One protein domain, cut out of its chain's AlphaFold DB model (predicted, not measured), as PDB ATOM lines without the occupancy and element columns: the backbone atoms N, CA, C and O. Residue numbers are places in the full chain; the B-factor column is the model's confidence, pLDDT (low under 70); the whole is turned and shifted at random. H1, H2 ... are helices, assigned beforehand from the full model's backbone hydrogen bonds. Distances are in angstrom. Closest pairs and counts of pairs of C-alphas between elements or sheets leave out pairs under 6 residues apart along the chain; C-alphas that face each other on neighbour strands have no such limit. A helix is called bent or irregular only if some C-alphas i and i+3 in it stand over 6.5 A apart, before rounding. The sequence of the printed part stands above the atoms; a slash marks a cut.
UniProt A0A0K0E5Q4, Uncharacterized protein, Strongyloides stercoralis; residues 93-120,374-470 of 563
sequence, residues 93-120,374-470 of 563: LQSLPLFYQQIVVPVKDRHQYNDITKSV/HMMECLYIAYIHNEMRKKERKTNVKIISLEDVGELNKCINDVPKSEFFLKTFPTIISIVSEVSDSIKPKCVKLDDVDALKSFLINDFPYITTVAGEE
ATOM      1  N   LEU A  93     -35.122  52.587  27.895       93.88
ATOM      2  CA  LEU A  93     -35.460  51.246  28.387       93.88
ATOM      3  C   LEU A  93     -36.653  51.260  29.351       93.88
ATOM      4  O   LEU A  93     -37.461  50.338  29.326       93.88
ATOM      5  N   GLN A  94     -36.795  52.312  30.158       92.92
ATOM      6  CA  GLN A  94     -37.877  52.492  31.128       92.92
ATOM      7  C   GLN A  94     -39.246  52.607  30.452       92.92
ATOM      8  O   GLN A  94     -40.255  52.227  31.046       92.92
ATOM      9  N   SER A  95     -39.288  53.097  29.211       92.02
ATOM     10  CA  SER A  95     -40.525  53.229  28.435       92.02
ATOM     11  C   SER A  95     -41.077  51.900  27.909       92.02
ATOM     12  O   SER A  95     -42.288  51.748  27.748       92.02
ATOM     13  N   LEU A  96     -40.216  50.904  27.689       93.80
ATOM     14  CA  LEU A  96     -40.552  49.674  26.967       93.80
ATOM     15  C   LEU A  96     -41.471  48.671  27.674       93.80
ATOM     16  O   LEU A  96     -42.242  48.021  26.965       93.80
ATOM     17  N   PRO A  97     -41.436  48.465  29.005       93.17
ATOM     18  CA  PRO A  97     -42.125  47.322  29.591       93.17
ATOM     19  C   PRO A  97     -43.643  47.314  29.374       93.17
ATOM     20  O   PRO A  97     -44.218  46.251  29.131       93.17
ATOM     21  N   LEU A  98     -44.285  48.487  29.399       90.05
ATOM     22  CA  LEU A  98     -45.722  48.600  29.129       90.05
ATOM     23  C   LEU A  98     -46.046  48.288  27.664       90.05
ATOM     24  O   LEU A  98     -46.980  47.529  27.404       90.05
ATOM     25  N   PHE A  99     -45.254  48.794  26.712       90.95
ATOM     26  CA  PHE A  99     -45.409  48.439  25.297       90.95
ATOM     27  C   PHE A  99     -45.231  46.952  25.074       90.95
ATOM     28  O   PHE A  99     -46.061  46.308  24.439       90.95
ATOM     29  N   TYR A 100     -44.168  46.391  25.643       93.89
ATOM     30  CA  TYR A 100     -43.864  44.984  25.503       93.89
ATOM     31  C   TYR A 100     -45.040  44.124  25.995       93.89
ATOM     32  O   TYR A 100     -45.505  43.235  25.280       93.89
ATOM     33  N   GLN A 101     -45.598  44.441  27.168       93.30
ATOM     34  CA  GLN A 101     -46.758  43.739  27.717       93.30
ATOM     35  C   GLN A 101     -48.033  43.910  26.871       93.30
ATOM     36  O   GLN A 101     -48.814  42.968  26.753       93.30
ATOM     37  N   GLN A 102     -48.272  45.092  26.297       92.53
ATOM     38  CA  GLN A 102     -49.522  45.404  25.593       92.53
ATOM     39  C   GLN A 102     -49.527  45.056  24.100       92.53
ATOM     40  O   GLN A 102     -50.614  44.901  23.538       92.53
ATOM     41  N   ILE A 103     -48.350  44.994  23.475       94.21
ATOM     42  CA  ILE A 103     -48.170  44.878  22.023       94.21
ATOM     43  C   ILE A 103     -47.473  43.559  21.671       94.21
ATOM     44  O   ILE A 103     -47.967  42.801  20.842       94.21
ATOM     45  N   VAL A 104     -46.356  43.237  22.331       95.19
ATOM     46  CA  VAL A 104     -45.531  42.073  21.961       95.19
ATOM     47  C   VAL A 104     -46.083  40.778  22.556       95.19
ATOM     48  O   VAL A 104     -46.219  39.774  21.856       95.19
ATOM     49  N   VAL A 105     -46.427  40.787  23.849       95.15
ATOM     50  CA  VAL A 105     -46.900  39.590  24.569       95.15
ATOM     51  C   VAL A 105     -48.124  38.931  23.908       95.15
ATOM     52  O   VAL A 105     -48.077  37.710  23.744       95.15
ATOM     53  N   PRO A 106     -49.170  39.661  23.457       95.63
ATOM     54  CA  PRO A 106     -50.316  39.053  22.774       95.63
ATOM     55  C   PRO A 106     -49.939  38.259  21.515       95.63
ATOM     56  O   PRO A 106     -50.411  37.134  21.339       95.63
ATOM     57  N   VAL A 107     -49.049  38.801  20.674       96.44
ATOM     58  CA  VAL A 107     -48.568  38.125  19.456       96.44
ATOM     59  C   VAL A 107     -47.727  36.902  19.828       96.44
ATOM     60  O   VAL A 107     -47.997  35.789  19.370       96.44
ATOM     61  N   LYS A 108     -46.756  37.090  20.728       95.74
ATOM     62  CA  LYS A 108     -45.839  36.049  21.206       95.74
ATOM     63  C   LYS A 108     -46.585  34.847  21.806       95.74
ATOM     64  O   LYS A 108     -46.293  33.705  21.449       95.74
ATOM     65  N   ASP A 109     -47.555  35.089  22.691       95.49
ATOM     66  CA  ASP A 109     -48.316  34.031  23.370       95.49
ATOM     67  C   ASP A 109     -49.312  33.349  22.418       95.49
ATOM     68  O   ASP A 109     -49.449  32.122  22.428       95.49
ATOM     69  N   ARG A 110     -49.980  34.114  21.537       95.68
ATOM     70  CA  ARG A 110     -50.908  33.549  20.546       95.68
ATOM     71  C   ARG A 110     -50.198  32.545  19.648       95.68
ATOM     72  O   ARG A 110     -50.707  31.436  19.475       95.68
ATOM     73  N   HIS A 111     -49.039  32.924  19.116       94.74
ATOM     74  CA  HIS A 111     -48.272  32.122  18.169       94.74
ATOM     75  C   HIS A 111     -47.263  31.175  18.834       94.74
ATOM     76  O   HIS A 111     -46.465  30.578  18.129       94.74
ATOM     77  N   GLN A 112     -47.320  30.989  20.161       94.49
ATOM     78  CA  GLN A 112     -46.480  30.034  20.906       94.49
ATOM     79  C   GLN A 112     -44.983  30.184  20.610       94.49
ATOM     80  O   GLN A 112     -44.232  29.211  20.557       94.49
ATOM     81  N   TYR A 113     -44.543  31.433  20.452       95.18
ATOM     82  CA  TYR A 113     -43.181  31.779  20.058       95.18
ATOM     83  C   TYR A 113     -42.118  31.059  20.909       95.18
ATOM     84  O   TYR A 113     -41.145  30.533  20.372       95.18
ATOM     85  N   ASN A 114     -42.320  30.992  22.231       93.48
ATOM     86  CA  ASN A 114     -41.379  30.364  23.163       93.48
ATOM     87  C   ASN A 114     -41.189  28.863  22.881       93.48
ATOM     88  O   ASN A 114     -40.083  28.342  23.020       93.48
ATOM     89  N   ASP A 115     -42.267  28.173  22.504       92.11
ATOM     90  CA  ASP A 115     -42.273  26.726  22.282       92.11
ATOM     91  C   ASP A 115     -41.653  26.372  20.925       92.11
ATOM     92  O   ASP A 115     -40.986  25.343  20.807       92.11
ATOM     93  N   ILE A 116     -41.832  27.249  19.930       92.36
ATOM     94  CA  ILE A 116     -41.254  27.136  18.584       92.36
ATOM     95  C   ILE A 116     -39.751  27.394  18.629       92.36
ATOM     96  O   ILE A 116     -38.954  26.558  18.224       92.36
ATOM     97  N   THR A 117     -39.353  28.543  19.175       90.38
ATOM     98  CA  THR A 117     -37.948  28.989  19.192       90.38
ATOM     99  C   THR A 117     -37.117  28.345  20.298       90.38
ATOM    100  O   THR A 117     -35.935  28.654  20.433       90.38
ATOM    101  N   LYS A 118     -37.740  27.511  21.146       89.88
ATOM    102  CA  LYS A 118     -37.147  26.982  22.386       89.88
ATOM    103  C   LYS A 118     -36.478  28.091  23.208       89.88
ATOM    104  O   LYS A 118     -35.423  27.899  23.813       89.88
ATOM    105  N   SER A 119     -37.132  29.251  23.272       92.02
ATOM    106  CA  SER A 119     -36.649  30.415  24.008       92.02
ATOM    107  C   SER A 119     -37.654  30.935  25.039       92.02
ATOM    108  O   SER A 119     -38.797  30.477  25.153       92.02
ATOM    109  N   VAL A 120     -37.209  31.880  25.861       92.98
ATOM    110  CA  VAL A 120     -38.054  32.672  26.750       92.98
ATOM    111  C   VAL A 120     -38.131  34.103  26.240       92.98
ATOM    112  O   VAL A 120     -37.115  34.779  26.077       92.98
ATOM    113  N   HIS A 374     -35.988  40.031  18.642       95.59
ATOM    114  CA  HIS A 374     -37.047  39.224  19.254       95.59
ATOM    115  C   HIS A 374     -38.458  39.609  18.770       95.59
ATOM    116  O   HIS A 374     -39.286  38.739  18.491       95.59
ATOM    117  N   MET A 375     -38.745  40.908  18.667       96.41
ATOM    118  CA  MET A 375     -40.033  41.396  18.171       96.41
ATOM    119  C   MET A 375     -40.232  41.076  16.686       96.41
ATOM    120  O   MET A 375     -41.335  40.686  16.301       96.41
ATOM    121  N   MET A 376     -39.171  41.169  15.878       95.66
ATOM    122  CA  MET A 376     -39.182  40.754  14.473       95.66
ATOM    123  C   MET A 376     -39.429  39.251  14.325       95.66
ATOM    124  O   MET A 376     -40.264  38.860  13.515       95.66
ATOM    125  N   GLU A 377     -38.801  38.403  15.148       95.30
ATOM    126  CA  GLU A 377     -39.081  36.959  15.164       95.30
ATOM    127  C   GLU A 377     -40.546  36.674  15.531       95.30
ATOM    128  O   GLU A 377     -41.197  35.869  14.866       95.30
ATOM    129  N   CYS A 378     -41.096  37.349  16.551       96.05
ATOM    130  CA  CYS A 378     -42.506  37.200  16.931       96.05
ATOM    131  C   CYS A 378     -43.449  37.576  15.781       96.05
ATOM    132  O   CYS A 378     -44.405  36.849  15.503       96.05
ATOM    133  N   LEU A 379     -43.170  38.699  15.114       96.18
ATOM    134  CA  LEU A 379     -43.940  39.180  13.971       96.18
ATOM    135  C   LEU A 379     -43.857  38.201  12.791       96.18
ATOM    136  O   LEU A 379     -44.877  37.843  12.204       96.18
ATOM    137  N   TYR A 380     -42.655  37.729  12.469       95.64
ATOM    138  CA  TYR A 380     -42.427  36.837  11.337       95.64
ATOM    139  C   TYR A 380     -43.066  35.460  11.553       95.64
ATOM    140  O   TYR A 380     -43.780  34.972  10.680       95.64
ATOM    141  N   ILE A 381     -42.929  34.876  12.750       95.51
ATOM    142  CA  ILE A 381     -43.614  33.626  13.121       95.51
ATOM    143  C   ILE A 381     -45.139  33.783  13.025       95.51
ATOM    144  O   ILE A 381     -45.830  32.851  12.604       95.51
ATOM    145  N   ALA A 382     -45.681  34.957  13.367       95.63
ATOM    146  CA  ALA A 382     -47.106  35.220  13.216       95.63
ATOM    147  C   ALA A 382     -47.551  35.146  11.746       95.63
ATOM    148  O   ALA A 382     -48.540  34.468  11.445       95.63
ATOM    149  N   TYR A 383     -46.797  35.759  10.827       94.59
ATOM    150  CA  TYR A 383     -47.060  35.668   9.388       94.59
ATOM    151  C   TYR A 383     -46.903  34.246   8.844       94.59
ATOM    152  O   TYR A 383     -47.794  33.774   8.139       94.59
ATOM    153  N   ILE A 384     -45.849  33.526   9.244       93.76
ATOM    154  CA  ILE A 384     -45.632  32.121   8.863       93.76
ATOM    155  C   ILE A 384     -46.840  31.268   9.271       93.76
ATOM    156  O   ILE A 384     -47.431  30.579   8.441       93.76
ATOM    157  N   HIS A 385     -47.283  31.365  10.531       93.95
ATOM    158  CA  HIS A 385     -48.471  30.648  11.001       93.95
ATOM    159  C   HIS A 385     -49.732  30.986  10.195       93.95
ATOM    160  O   HIS A 385     -50.575  30.114   9.968       93.95
ATOM    161  N   ASN A 386     -49.886  32.244   9.781       92.46
ATOM    162  CA  ASN A 386     -51.019  32.673   8.973       92.46
ATOM    163  C   ASN A 386     -51.016  32.015   7.592       92.46
ATOM    164  O   ASN A 386     -52.055  31.503   7.170       92.46
ATOM    165  N   GLU A 387     -49.864  31.993   6.919       90.78
ATOM    166  CA  GLU A 387     -49.725  31.371   5.601       90.78
ATOM    167  C   GLU A 387     -49.901  29.854   5.663       90.78
ATOM    168  O   GLU A 387     -50.686  29.303   4.889       90.78
ATOM    169  N   MET A 388     -49.328  29.182   6.669       90.56
ATOM    170  CA  MET A 388     -49.571  27.747   6.888       90.56
ATOM    171  C   MET A 388     -51.064  27.445   7.050       90.56
ATOM    172  O   MET A 388     -51.574  26.488   6.472       90.56
ATOM    173  N   ARG A 389     -51.805  28.291   7.784       90.19
ATOM    174  CA  ARG A 389     -53.259  28.122   7.956       90.19
ATOM    175  C   ARG A 389     -54.056  28.421   6.697       90.19
ATOM    176  O   ARG A 389     -55.087  27.783   6.477       90.19
ATOM    177  N   LYS A 390     -53.624  29.377   5.874       88.49
ATOM    178  CA  LYS A 390     -54.239  29.616   4.562       88.49
ATOM    179  C   LYS A 390     -54.036  28.412   3.643       88.49
ATOM    180  O   LYS A 390     -54.993  28.007   2.985       88.49
ATOM    181  N   LYS A 391     -52.843  27.810   3.636       86.45
ATOM    182  CA  LYS A 391     -52.541  26.619   2.828       86.45
ATOM    183  C   LYS A 391     -53.251  25.364   3.300       86.45
ATOM    184  O   LYS A 391     -53.843  24.679   2.466       86.45
ATOM    185  N   GLU A 392     -53.310  25.133   4.607       86.59
ATOM    186  CA  GLU A 392     -54.065  24.021   5.194       86.59
ATOM    187  C   GLU A 392     -55.542  24.077   4.764       86.59
ATOM    188  O   GLU A 392     -56.109  23.070   4.361       86.59
ATOM    189  N   ARG A 393     -56.150  25.273   4.728       84.67
ATOM    190  CA  ARG A 393     -57.534  25.453   4.249       84.67
ATOM    191  C   ARG A 393     -57.718  25.209   2.748       84.67
ATOM    192  O   ARG A 393     -58.803  24.805   2.350       84.67
ATOM    193  N   LYS A 394     -56.711  25.517   1.924       84.94
ATOM    194  CA  LYS A 394     -56.797  25.423   0.453       84.94
ATOM    195  C   LYS A 394     -56.418  24.045  -0.087       84.94
ATOM    196  O   LYS A 394     -57.023  23.578  -1.040       84.94
ATOM    197  N   THR A 395     -55.386  23.434   0.486       79.36
ATOM    198  CA  THR A 395     -54.694  22.261  -0.080       79.36
ATOM    199  C   THR A 395     -54.570  21.104   0.906       79.36
ATOM    200  O   THR A 395     -54.036  20.063   0.548       79.36
ATOM    201  N   ASN A 396     -55.040  21.271   2.151       77.40
ATOM    202  CA  ASN A 396     -54.853  20.321   3.254       77.40
ATOM    203  C   ASN A 396     -53.375  19.982   3.552       77.40
ATOM    204  O   ASN A 396     -53.078  19.014   4.249       77.40
ATOM    205  N   VAL A 397     -52.445  20.801   3.049       78.10
ATOM    206  CA  VAL A 397     -50.996  20.684   3.228       78.10
ATOM    207  C   VAL A 397     -50.491  21.937   3.945       78.10
ATOM    208  O   VAL A 397     -50.886  23.055   3.616       78.10
ATOM    209  N   LYS A 398     -49.622  21.755   4.947       73.66
ATOM    210  CA  LYS A 398     -49.035  22.852   5.742       73.66
ATOM    211  C   LYS A 398     -47.704  23.379   5.185       73.66
ATOM    212  O   LYS A 398     -47.131  24.298   5.759       73.66
ATOM    213  N   ILE A 399     -47.193  22.778   4.113       77.48
ATOM    214  CA  ILE A 399     -45.867  23.069   3.559       77.48
ATOM    215  C   ILE A 399     -45.849  24.465   2.927       77.48
ATOM    216  O   ILE A 399     -46.689  24.799   2.087       77.48
ATOM    217  N   ILE A 400     -44.853  25.252   3.323       81.55
ATOM    218  CA  ILE A 400     -44.539  26.558   2.747       81.55
ATOM    219  C   ILE A 400     -43.621  26.323   1.546       81.55
ATOM    220  O   ILE A 400     -42.561  25.716   1.662       81.55
ATOM    221  N   SER A 401     -44.060  26.773   0.380       80.52
ATOM    222  CA  SER A 401     -43.305  26.756  -0.873       80.52
ATOM    223  C   SER A 401     -42.375  27.964  -0.967       80.52
ATOM    224  O   SER A 401     -42.583  28.965  -0.284       80.52
ATOM    225  N   LEU A 402     -41.375  27.901  -1.851       81.41
ATOM    226  CA  LEU A 402     -40.441  29.011  -2.081       81.41
ATOM    227  C   LEU A 402     -41.146  30.312  -2.505       81.41
ATOM    228  O   LEU A 402     -40.713  31.394  -2.117       81.41
ATOM    229  N   GLU A 403     -42.251  30.219  -3.247       80.33
ATOM    230  CA  GLU A 403     -43.052  31.385  -3.642       80.33
ATOM    231  C   GLU A 403     -43.674  32.083  -2.426       80.33
ATOM    232  O   GLU A 403     -43.590  33.308  -2.301       80.33
ATOM    233  N   ASP A 404     -44.201  31.309  -1.471       84.96
ATOM    234  CA  ASP A 404     -44.769  31.867  -0.240       84.96
ATOM    235  C   ASP A 404     -43.696  32.536   0.617       84.96
ATOM    236  O   ASP A 404     -43.989  33.502   1.311       84.96
ATOM    237  N   VAL A 405     -42.448  32.047   0.584       87.09
ATOM    238  CA  VAL A 405     -41.332  32.709   1.281       87.09
ATOM    239  C   VAL A 405     -41.145  34.126   0.736       87.09
ATOM    240  O   VAL A 405     -40.968  35.071   1.506       87.09
ATOM    241  N   GLY A 406     -41.255  34.299  -0.585       86.42
ATOM    242  CA  GLY A 406     -41.232  35.610  -1.226       86.42
ATOM    243  C   GLY A 406     -42.375  36.518  -0.760       86.42
ATOM    244  O   GLY A 406     -42.146  37.696  -0.479       86.42
ATOM    245  N   GLU A 407     -43.594  35.988  -0.637       87.18
ATOM    246  CA  GLU A 407     -44.751  36.739  -0.123       87.18
ATOM    247  C   GLU A 407     -44.623  37.081   1.369       87.18
ATOM    248  O   GLU A 407     -44.857  38.224   1.761       87.18
ATOM    249  N   LEU A 408     -44.175  36.132   2.191       89.92
ATOM    250  CA  LEU A 408     -43.924  36.312   3.622       89.92
ATOM    251  C   LEU A 408     -42.883  37.401   3.880       89.92
ATOM    252  O   LEU A 408     -43.068  38.239   4.763       89.92
ATOM    253  N   ASN A 409     -41.808  37.421   3.092       91.23
ATOM    254  CA  ASN A 409     -40.770  38.440   3.212       91.23
ATOM    255  C   ASN A 409     -41.330  39.832   2.881       91.23
ATOM    256  O   ASN A 409     -41.082  40.786   3.618       91.23
ATOM    257  N   LYS A 410     -42.194  39.943   1.858       90.03
ATOM    258  CA  LYS A 410     -42.882  41.206   1.530       90.03
ATOM    259  C   LYS A 410     -43.723  41.748   2.688       90.03
ATOM    260  O   LYS A 410     -43.827  42.964   2.815       90.03
ATOM    261  N   CYS A 411     -44.274  40.894   3.557       89.34
ATOM    262  CA  CYS A 411     -45.086  41.338   4.698       89.34
ATOM    263  C   CYS A 411     -44.310  42.153   5.748       89.34
ATOM    264  O   CYS A 411     -44.940  42.916   6.489       89.34
ATOM    265  N   ILE A 412     -42.982  41.993   5.822       92.23
ATOM    266  CA  ILE A 412     -42.124  42.687   6.795       92.23
ATOM    267  C   ILE A 412     -41.123  43.658   6.159       92.23
ATOM    268  O   ILE A 412     -40.392  44.319   6.890       92.23
ATOM    269  N   ASN A 413     -41.069  43.759   4.828       90.98
ATOM    270  CA  ASN A 413     -40.082  44.584   4.121       90.98
ATOM    271  C   ASN A 413     -40.142  46.075   4.495       90.98
ATOM    272  O   ASN A 413     -39.118  46.747   4.484       90.98
ATOM    273  N   ASP A 414     -41.320  46.583   4.853       91.43
ATOM    274  CA  ASP A 414     -41.540  47.962   5.302       91.43
ATOM    275  C   ASP A 414     -41.098  48.224   6.751       91.43
ATOM    276  O   ASP A 414     -41.031  49.375   7.181       91.43
ATOM    277  N   VAL A 415     -40.770  47.176   7.510       91.84
ATOM    278  CA  VAL A 415     -40.245  47.316   8.867       91.84
ATOM    279  C   VAL A 415     -38.741  47.624   8.813       91.84
ATOM    280  O   VAL A 415     -37.996  46.912   8.130       91.84
ATOM    281  N   PRO A 416     -38.244  48.637   9.549       90.06
ATOM    282  CA  PRO A 416     -36.818  48.941   9.592       90.06
ATOM    283  C   PRO A 416     -35.967  47.717   9.962       90.06
ATOM    284  O   PRO A 416     -36.292  46.986  10.895       90.06
ATOM    285  N   LYS A 417     -34.834  47.528   9.267       87.55
ATOM    286  CA  LYS A 417     -33.880  46.409   9.456       87.55
ATOM    287  C   LYS A 417     -34.418  45.012   9.093       87.55
ATOM    288  O   LYS A 417     -33.771  44.016   9.416       87.55
ATOM    289  N   SER A 418     -35.544  44.926   8.385       89.78
ATOM    290  CA  SER A 418     -36.123  43.664   7.899       89.78
ATOM    291  C   SER A 418     -35.176  42.860   7.003       89.78
ATOM    292  O   SER A 418     -35.033  41.656   7.192       89.78
ATOM    293  N   GLU A 419     -34.467  43.517   6.085       87.53
ATOM    294  CA  GLU A 419     -33.522  42.852   5.180       87.53
ATOM    295  C   GLU A 419     -32.369  42.188   5.946       87.53
ATOM    296  O   GLU A 419     -32.037  41.024   5.712       87.53
ATOM    297  N   PHE A 420     -31.785  42.913   6.906       87.03
ATOM    298  CA  PHE A 420     -30.749  42.375   7.785       87.03
ATOM    299  C   PHE A 420     -31.288  41.198   8.603       87.03
ATOM    300  O   PHE A 420     -30.636  40.159   8.697       87.03
ATOM    301  N   PHE A 421     -32.498  41.331   9.154       91.87
ATOM    302  CA  PHE A 421     -33.157  40.276   9.915       91.87
ATOM    303  C   PHE A 421     -33.347  38.993   9.088       91.87
ATOM    304  O   PHE A 421     -32.932  37.922   9.525       91.87
ATOM    305  N   LEU A 422     -33.890  39.098   7.871       90.14
ATOM    306  CA  LEU A 422     -34.127  37.950   6.987       90.14
ATOM    307  C   LEU A 422     -32.830  37.243   6.569       90.14
ATOM    308  O   LEU A 422     -32.791  36.016   6.531       90.14
ATOM    309  N   LYS A 423     -31.754  38.000   6.310       87.75
ATOM    310  CA  LYS A 423     -30.419  37.442   6.020       87.75
ATOM    311  C   LYS A 423     -29.814  36.719   7.223       87.75
ATOM    312  O   LYS A 423     -29.123  35.719   7.061       87.75
ATOM    313  N   THR A 424     -30.071  37.231   8.422       86.97
ATOM    314  CA  THR A 424     -29.489  36.719   9.668       86.97
ATOM    315  C   THR A 424     -30.214  35.473  10.182       86.97
ATOM    316  O   THR A 424     -29.582  34.593  10.764       86.97
ATOM    317  N   PHE A 425     -31.527  35.373   9.953       88.49
ATOM    318  CA  PHE A 425     -32.372  34.293  10.473       88.49
ATOM    319  C   PHE A 425     -33.102  33.493   9.372       88.49
ATOM    320  O   PHE A 425     -34.329  33.360   9.416       88.49
ATOM    321  N   PRO A 426     -32.381  32.895   8.402       84.32
ATOM    322  CA  PRO A 426     -33.003  32.173   7.288       84.32
ATOM    323  C   PRO A 426     -33.725  30.887   7.727       84.32
ATOM    324  O   PRO A 426     -34.628  30.408   7.046       84.32
ATOM    325  N   THR A 427     -33.356  30.322   8.878       87.64
ATOM    326  CA  THR A 427     -33.847  29.022   9.357       87.64
ATOM    327  C   THR A 427     -35.192  29.082  10.080       87.64
ATOM    328  O   THR A 427     -35.748  28.028  10.384       87.64
ATOM    329  N   ILE A 428     -35.760  30.271  10.347       91.12
ATOM    330  CA  ILE A 428     -37.018  30.391  11.114       91.12
ATOM    331  C   ILE A 428     -38.153  29.607  10.447       91.12
ATOM    332  O   ILE A 428     -38.918  28.937  11.139       91.12
ATOM    333  N   ILE A 429     -38.254  29.650   9.116       91.44
ATOM    334  CA  ILE A 429     -39.304  28.935   8.378       91.44
ATOM    335  C   ILE A 429     -39.169  27.423   8.577       91.44
ATOM    336  O   ILE A 429     -40.167  26.751   8.845       91.44
ATOM    337  N   SER A 430     -37.943  26.897   8.502       90.39
ATOM    338  CA  SER A 430     -37.650  25.482   8.751       90.39
ATOM    339  C   SER A 430     -38.013  25.088  10.180       90.39
ATOM    340  O   SER A 430     -38.763  24.136  10.368       90.39
ATOM    341  N   ILE A 431     -37.607  25.889  11.173       89.44
ATOM    342  CA  ILE A 431     -37.917  25.652  12.592       89.44
ATOM    343  C   ILE A 431     -39.433  25.600  12.820       89.44
ATOM    344  O   ILE A 431     -39.930  24.689  13.478       89.44
ATOM    345  N   VAL A 432     -40.186  26.562  12.272       91.95
ATOM    346  CA  VAL A 432     -41.653  26.588  12.405       91.95
ATOM    347  C   VAL A 432     -42.290  25.382  11.707       91.95
ATOM    348  O   VAL A 432     -43.238  24.802  12.235       91.95
ATOM    349  N   SER A 433     -41.761  24.983  10.549       89.49
ATOM    350  CA  SER A 433     -42.265  23.837   9.784       89.49
ATOM    351  C   SER A 433     -42.051  22.518  10.528       89.49
ATOM    352  O   SER A 433     -42.992  21.734  10.647       89.49
ATOM    353  N   GLU A 434     -40.864  22.311  11.104       87.67
ATOM    354  CA  GLU A 434     -40.503  21.117  11.883       87.67
ATOM    355  C   GLU A 434     -41.401  20.918  13.110       87.67
ATOM    356  O   GLU A 434     -41.792  19.797  13.431       87.67
ATOM    357  N   VAL A 435     -41.781  22.003  13.792       89.54
ATOM    358  CA  VAL A 435     -42.618  21.914  15.001       89.54
ATOM    359  C   VAL A 435     -44.120  21.949  14.716       89.54
ATOM    360  O   VAL A 435     -44.907  21.760  15.646       89.54
ATOM    361  N   SER A 436     -44.533  22.154  13.463       87.49
ATOM    362  CA  SER A 436     -45.927  22.436  13.075       87.49
ATOM    363  C   SER A 436     -46.933  21.303  13.327       87.49
ATOM    364  O   SER A 436     -48.153  21.524  13.318       87.49
ATOM    365  N   ASP A 437     -46.442  20.088  13.568       85.96
ATOM    366  CA  ASP A 437     -47.266  18.946  13.967       85.96
ATOM    367  C   ASP A 437     -47.536  18.921  15.472       85.96
ATOM    368  O   ASP A 437     -48.646  18.600  15.899       85.96
ATOM    369  N   SER A 438     -46.562  19.353  16.274       88.95
ATOM    370  CA  SER A 438     -46.699  19.478  17.731       88.95
ATOM    371  C   SER A 438     -47.373  20.788  18.157       88.95
ATOM    372  O   SER A 438     -48.139  20.823  19.121       88.95
ATOM    373  N   ILE A 439     -47.126  21.870  17.416       89.47
ATOM    374  CA  ILE A 439     -47.604  23.224  17.689       89.47
ATOM    375  C   ILE A 439     -48.495  23.633  16.524       89.47
ATOM    376  O   ILE A 439     -48.019  23.970  15.444       89.47
ATOM    377  N   LYS A 440     -49.814  23.601  16.741       90.56
ATOM    378  CA  LYS A 440     -50.780  23.927  15.686       90.56
ATOM    379  C   LYS A 440     -50.686  25.414  15.313       90.56
ATOM    380  O   LYS A 440     -50.952  26.259  16.178       90.56
ATOM    381  N   PRO A 441     -50.404  25.753  14.041       91.00
ATOM    382  CA  PRO A 441     -50.390  27.138  13.588       91.00
ATOM    383  C   PRO A 441     -51.728  27.839  13.864       91.00
ATOM    384  O   PRO A 441     -52.803  27.250  13.735       91.00
ATOM    385  N   LYS A 442     -51.688  29.120  14.243       92.15
ATOM    386  CA  LYS A 442     -52.892  29.928  14.511       92.15
ATOM    387  C   LYS A 442     -52.993  31.082  13.527       92.15
ATOM    388  O   LYS A 442     -51.991  31.701  13.196       92.15
ATOM    389  N   CYS A 443     -54.210  31.414  13.103       90.56
ATOM    390  CA  CYS A 443     -54.429  32.588  12.258       90.56
ATOM    391  C   CYS A 443     -54.047  33.865  13.012       90.56
ATOM    392  O   CYS A 443     -54.305  33.979  14.220       90.56
ATOM    393  N   VAL A 444     -53.489  34.828  12.287       90.77
ATOM    394  CA  VAL A 444     -53.144  36.145  12.825       90.77
ATOM    395  C   VAL A 444     -54.395  36.872  13.307       90.77
ATOM    396  O   VAL A 444     -55.477  36.740  12.730       90.77
ATOM    397  N   LYS A 445     -54.249  37.623  14.397       93.17
ATOM    398  CA  LYS A 445     -55.220  38.634  14.803       93.17
ATOM    399  C   LYS A 445     -54.702  39.973  14.282       93.17
ATOM    400  O   LYS A 445     -53.637  40.396  14.720       93.17
ATOM    401  N   LEU A 446     -55.415  40.565  13.322       92.38
ATOM    402  CA  LEU A 446     -54.945  41.750  12.591       92.38
ATOM    403  C   LEU A 446     -54.582  42.883  13.552       92.38
ATOM    404  O   LEU A 446     -53.442  43.318  13.538       92.38
ATOM    405  N   ASP A 447     -55.464  43.206  14.501       94.07
ATOM    406  CA  ASP A 447     -55.222  44.252  15.504       94.07
ATOM    407  C   ASP A 447     -53.896  44.087  16.274       94.07
ATOM    408  O   ASP A 447     -53.195  45.066  16.522       94.07
ATOM    409  N   ASP A 448     -53.538  42.854  16.661       94.67
ATOM    410  CA  ASP A 448     -52.332  42.593  17.459       94.67
ATOM    411  C   ASP A 448     -51.062  42.705  16.593       94.67
ATOM    412  O   ASP A 448     -50.046  43.248  17.031       94.67
ATOM    413  N   VAL A 449     -51.115  42.199  15.355       94.64
ATOM    414  CA  VAL A 449     -49.987  42.236  14.411       94.64
ATOM    415  C   VAL A 449     -49.774  43.638  13.849       94.64
ATOM    416  O   VAL A 449     -48.629  44.085  13.791       94.64
ATOM    417  N   ASP A 450     -50.845  44.355  13.517       94.51
ATOM    418  CA  ASP A 450     -50.790  45.742  13.053       94.51
ATOM    419  C   ASP A 450     -50.250  46.661  14.155       94.51
ATOM    420  O   ASP A 450     -49.423  47.531  13.881       94.51
ATOM    421  N   ALA A 451     -50.623  46.424  15.421       94.69
ATOM    422  CA  ALA A 451     -50.052  47.148  16.554       94.69
ATOM    423  C   ALA A 451     -48.540  46.903  16.701       94.69
ATOM    424  O   ALA A 451     -47.783  47.858  16.878       94.69
ATOM    425  N   LEU A 452     -48.083  45.645  16.603       95.89
ATOM    426  CA  LEU A 452     -46.654  45.311  16.676       95.89
ATOM    427  C   LEU A 452     -45.868  45.894  15.501       95.89
ATOM    428  O   LEU A 452     -44.788  46.453  15.690       95.89
ATOM    429  N   LYS A 453     -46.426  45.800  14.296       95.63
ATOM    430  CA  LYS A 453     -45.828  46.347  13.082       95.63
ATOM    431  C   LYS A 453     -45.728  47.874  13.149       95.63
ATOM    432  O   LYS A 453     -44.649  48.414  12.930       95.63
ATOM    433  N   SER A 454     -46.805  48.559  13.537       94.31
ATOM    434  CA  SER A 454     -46.813  50.014  13.740       94.31
ATOM    435  C   SER A 454     -45.789  50.450  14.788       94.31
ATOM    436  O   SER A 454     -45.070  51.422  14.571       94.31
ATOM    437  N   PHE A 455     -45.681  49.719  15.901       94.92
ATOM    438  CA  PHE A 455     -44.694  50.005  16.941       94.92
ATOM    439  C   PHE A 455     -43.255  49.892  16.414       94.92
ATOM    440  O   PHE A 455     -42.431  50.764  16.678       94.92
ATOM    441  N   LEU A 456     -42.950  48.848  15.636       95.75
ATOM    442  CA  LEU A 456     -41.621  48.644  15.050       95.75
ATOM    443  C   LEU A 456     -41.253  49.685  13.983       95.75
ATOM    444  O   LEU A 456     -40.069  49.973  13.816       95.75
ATOM    445  N   ILE A 457     -42.240  50.237  13.272       95.28
ATOM    446  CA  ILE A 457     -42.038  51.256  12.231       95.28
ATOM    447  C   ILE A 457     -41.905  52.658  12.836       95.28
ATOM    448  O   ILE A 457     -41.024  53.410  12.429       95.28
ATOM    449  N   ASN A 458     -42.753  53.009  13.808       92.43
ATOM    450  CA  ASN A 458     -42.895  54.386  14.282       92.43
ATOM    451  C   ASN A 458     -42.203  54.619  15.633       92.43
ATOM    452  O   ASN A 458     -41.268  55.411  15.736       92.43
ATOM    453  N   ASP A 459     -42.647  53.917  16.677       92.69
ATOM    454  CA  ASP A 459     -42.264  54.223  18.061       92.69
ATOM    455  C   ASP A 459     -40.873  53.678  18.418       92.69
ATOM    456  O   ASP A 459     -40.078  54.330  19.098       92.69
ATOM    457  N   PHE A 460     -40.544  52.469  17.958       94.42
ATOM    458  CA  PHE A 460     -39.304  51.790  18.324       94.42
ATOM    459  C   PHE A 460     -38.032  52.468  17.770       94.42
ATOM    460  O   PHE A 460     -37.045  52.573  18.514       94.42
ATOM    461  N   PRO A 461     -38.008  52.985  16.522       94.11
ATOM    462  CA  PRO A 461     -36.893  53.799  16.034       94.11
ATOM    463  C   PRO A 461     -36.701  55.093  16.834       94.11
ATOM    464  O   PRO A 461     -35.561  55.461  17.124       94.11
ATOM    465  N   TYR A 462     -37.792  55.740  17.262       93.38
ATOM    466  CA  TYR A 462     -37.723  56.909  18.143       93.38
ATOM    467  C   TYR A 462     -37.089  56.552  19.496       93.38
ATOM    468  O   TYR A 462     -36.112  57.184  19.893       93.38
ATOM    469  N   ILE A 463     -37.541  55.475  20.151       93.98
ATOM    470  CA  ILE A 463     -36.944  54.977  21.409       93.98
ATOM    471  C   ILE A 463     -35.449  54.673  21.233       93.98
ATOM    472  O   ILE A 463     -34.638  54.978  22.107       93.98
ATOM    473  N   THR A 464     -35.073  54.091  20.093       94.30
ATOM    474  CA  THR A 464     -33.671  53.778  19.782       94.30
ATOM    475  C   THR A 464     -32.821  55.035  19.612       94.30
ATOM    476  O   THR A 464     -31.678  55.055  20.060       94.30
ATOM    477  N   THR A 465     -33.382  56.083  19.006       94.28
ATOM    478  CA  THR A 465     -32.711  57.381  18.843       94.28
ATOM    479  C   THR A 465     -32.491  58.044  20.198       94.28
ATOM    480  O   THR A 465     -31.362  58.397  20.525       94.28
ATOM    481  N   VAL A 466     -33.530  58.087  21.043       93.58
ATOM    482  CA  VAL A 466     -33.439  58.628  22.410       93.58
ATOM    483  C   VAL A 466     -32.363  57.906  23.224       93.58
ATOM    484  O   VAL A 466     -31.574  58.553  23.901       93.58
ATOM    485  N   ALA A 467     -32.253  56.579  23.109       93.46
ATOM    486  CA  ALA A 467     -31.214  55.817  23.805       93.46
ATOM    487  C   ALA A 467     -29.779  56.203  23.403       93.46
ATOM    488  O   ALA A 467     -28.859  56.007  24.195       93.46
ATOM    489  N   GLY A 468     -29.580  56.702  22.178       92.47
ATOM    490  CA  GLY A 468     -28.292  57.206  21.699       92.47
ATOM    491  C   GLY A 468     -27.977  58.633  22.158       92.47
ATOM    492  O   GLY A 468     -26.807  59.001  22.195       92.47
ATOM    493  N   GLU A 469     -28.999  59.410  22.523       92.40
ATOM    494  CA  GLU A 469     -28.886  60.788  23.029       92.40
ATOM    495  C   GLU A 469     -28.716  60.852  24.559       92.40
ATOM    496  O   GLU A 469     -28.394  61.905  25.109       92.40
ATOM    497  N   GLU A 470     -28.937  59.740  25.268       90.87
ATOM    498  CA  GLU A 470     -28.771  59.685  26.722       90.87
ATOM    499  C   GLU A 470     -27.305  59.929  27.147       90.87
ATOM    500  O   GLU A 470     -26.376  59.464  26.480       90.87
TER     501      GLU A 470
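AT A GLANCE: This is residues 93 to 120 and 374 to 470 of the 563 residues of an uncharacterized protein of Strongyloides stercoralis (UniProt A0A0K0E5Q4). Three helices, H1, H3 and the arm H7a, overlap in part along their lengths in a bundle that is drawn out into a rod, with H7b toward one end and the last residues of H3, up to Thr 395, at the other. The short helices H4 and H6 pack on H3, H2 sits beside H6, and H5 is close to the first part of H3. The printed part has 125 residues with seven named helices, H1 to H7 in order along the chain, and no named strand: the class is all helix. It is compact, with a radius of gyration of the C-alphas of 14.9 A, and spans 52 by 25 by 25 A.

IN THESE COORDINATES: H7, residues 446 to 469, is the longest helix by residues; by its hydrogen bonds it was assigned as one helix, but it is bent, with C-alphas 457 and 460 6.7 A apart. Its arms are H7a, residues 446 to 457, 16.0 A long from C-alpha 446 at (-54.945, 41.750, 12.591), and H7b, residues 460 to 469, 14.5 A long, ending with C-alpha 469 at (-28.886, 60.788, 23.029). H3, residues 374 to 395, measures 31.2 A. H1, residues 93 to 110, measures 24.8 A from C-alpha 93 at (-35.460, 51.246, 28.387); it has a kink of 50 degrees near residue 100 and is only just irregular, with C-alphas 95 and 98 7.0 A apart. The shorter helices are H2, residues 113 to 116, H4, residues 402 to 410, H5, residues 418 to 424, and H6, residues 428 to 435.

HOW THE PARTS SIT: H7a and H7b are near each other at a shallow tilt of 28 degrees. H7a touches H1, closest at the C-alphas of Leu 452 and Ile 103, 5.6 A, opposite ways at a shallow tilt of 34.9 degrees, only just short of steep. H7a touches H3, closest at the C-alphas of Val 449 and Leu 379, 6.8 A. H3, the hub, touches H1 with residues 375 to 382 alone, the same way at a shallow tilt of 17 degrees, closest at the C-alphas of Cys 378 and Lys 108, 5.5 A. H3 and H4 form a helical hairpin, closest at the C-alphas of Tyr 383 and Leu 408, 6.6 A. H6 touches H3 at a steep tilt of 58 degrees, closest at the C-alphas of Ile 429 and Ile 384, 7.1 A. H2 and H6 only just touch, with 3 pairs of C-alphas within 8 A, the closest those of Ile 116 and Val 432, 6.2 A. H5 is close to H3 but not clearly touching, about perpendicular at 90 degrees, with the C-alphas of Phe 421 and Met 376 closest at 7.6 A. Every O i to N i+4 pair is within hydrogen-bond range in H3, H4, H5, H6, H7a and H7b; in H1 it is 8 of 14, and H2 is too short for such a pair.

THE WHOLE: The C-alphas farthest apart are those of Thr 395 and Glu 470, 52.8 A. Residues 121 to 373 are not printed, and C-alphas 120 and 374 are 10.0 A apart across the cut. Of the links that are printed whole, none is long. The mean pLDDT of the printed part is 91.0, and no printed residue is under 70.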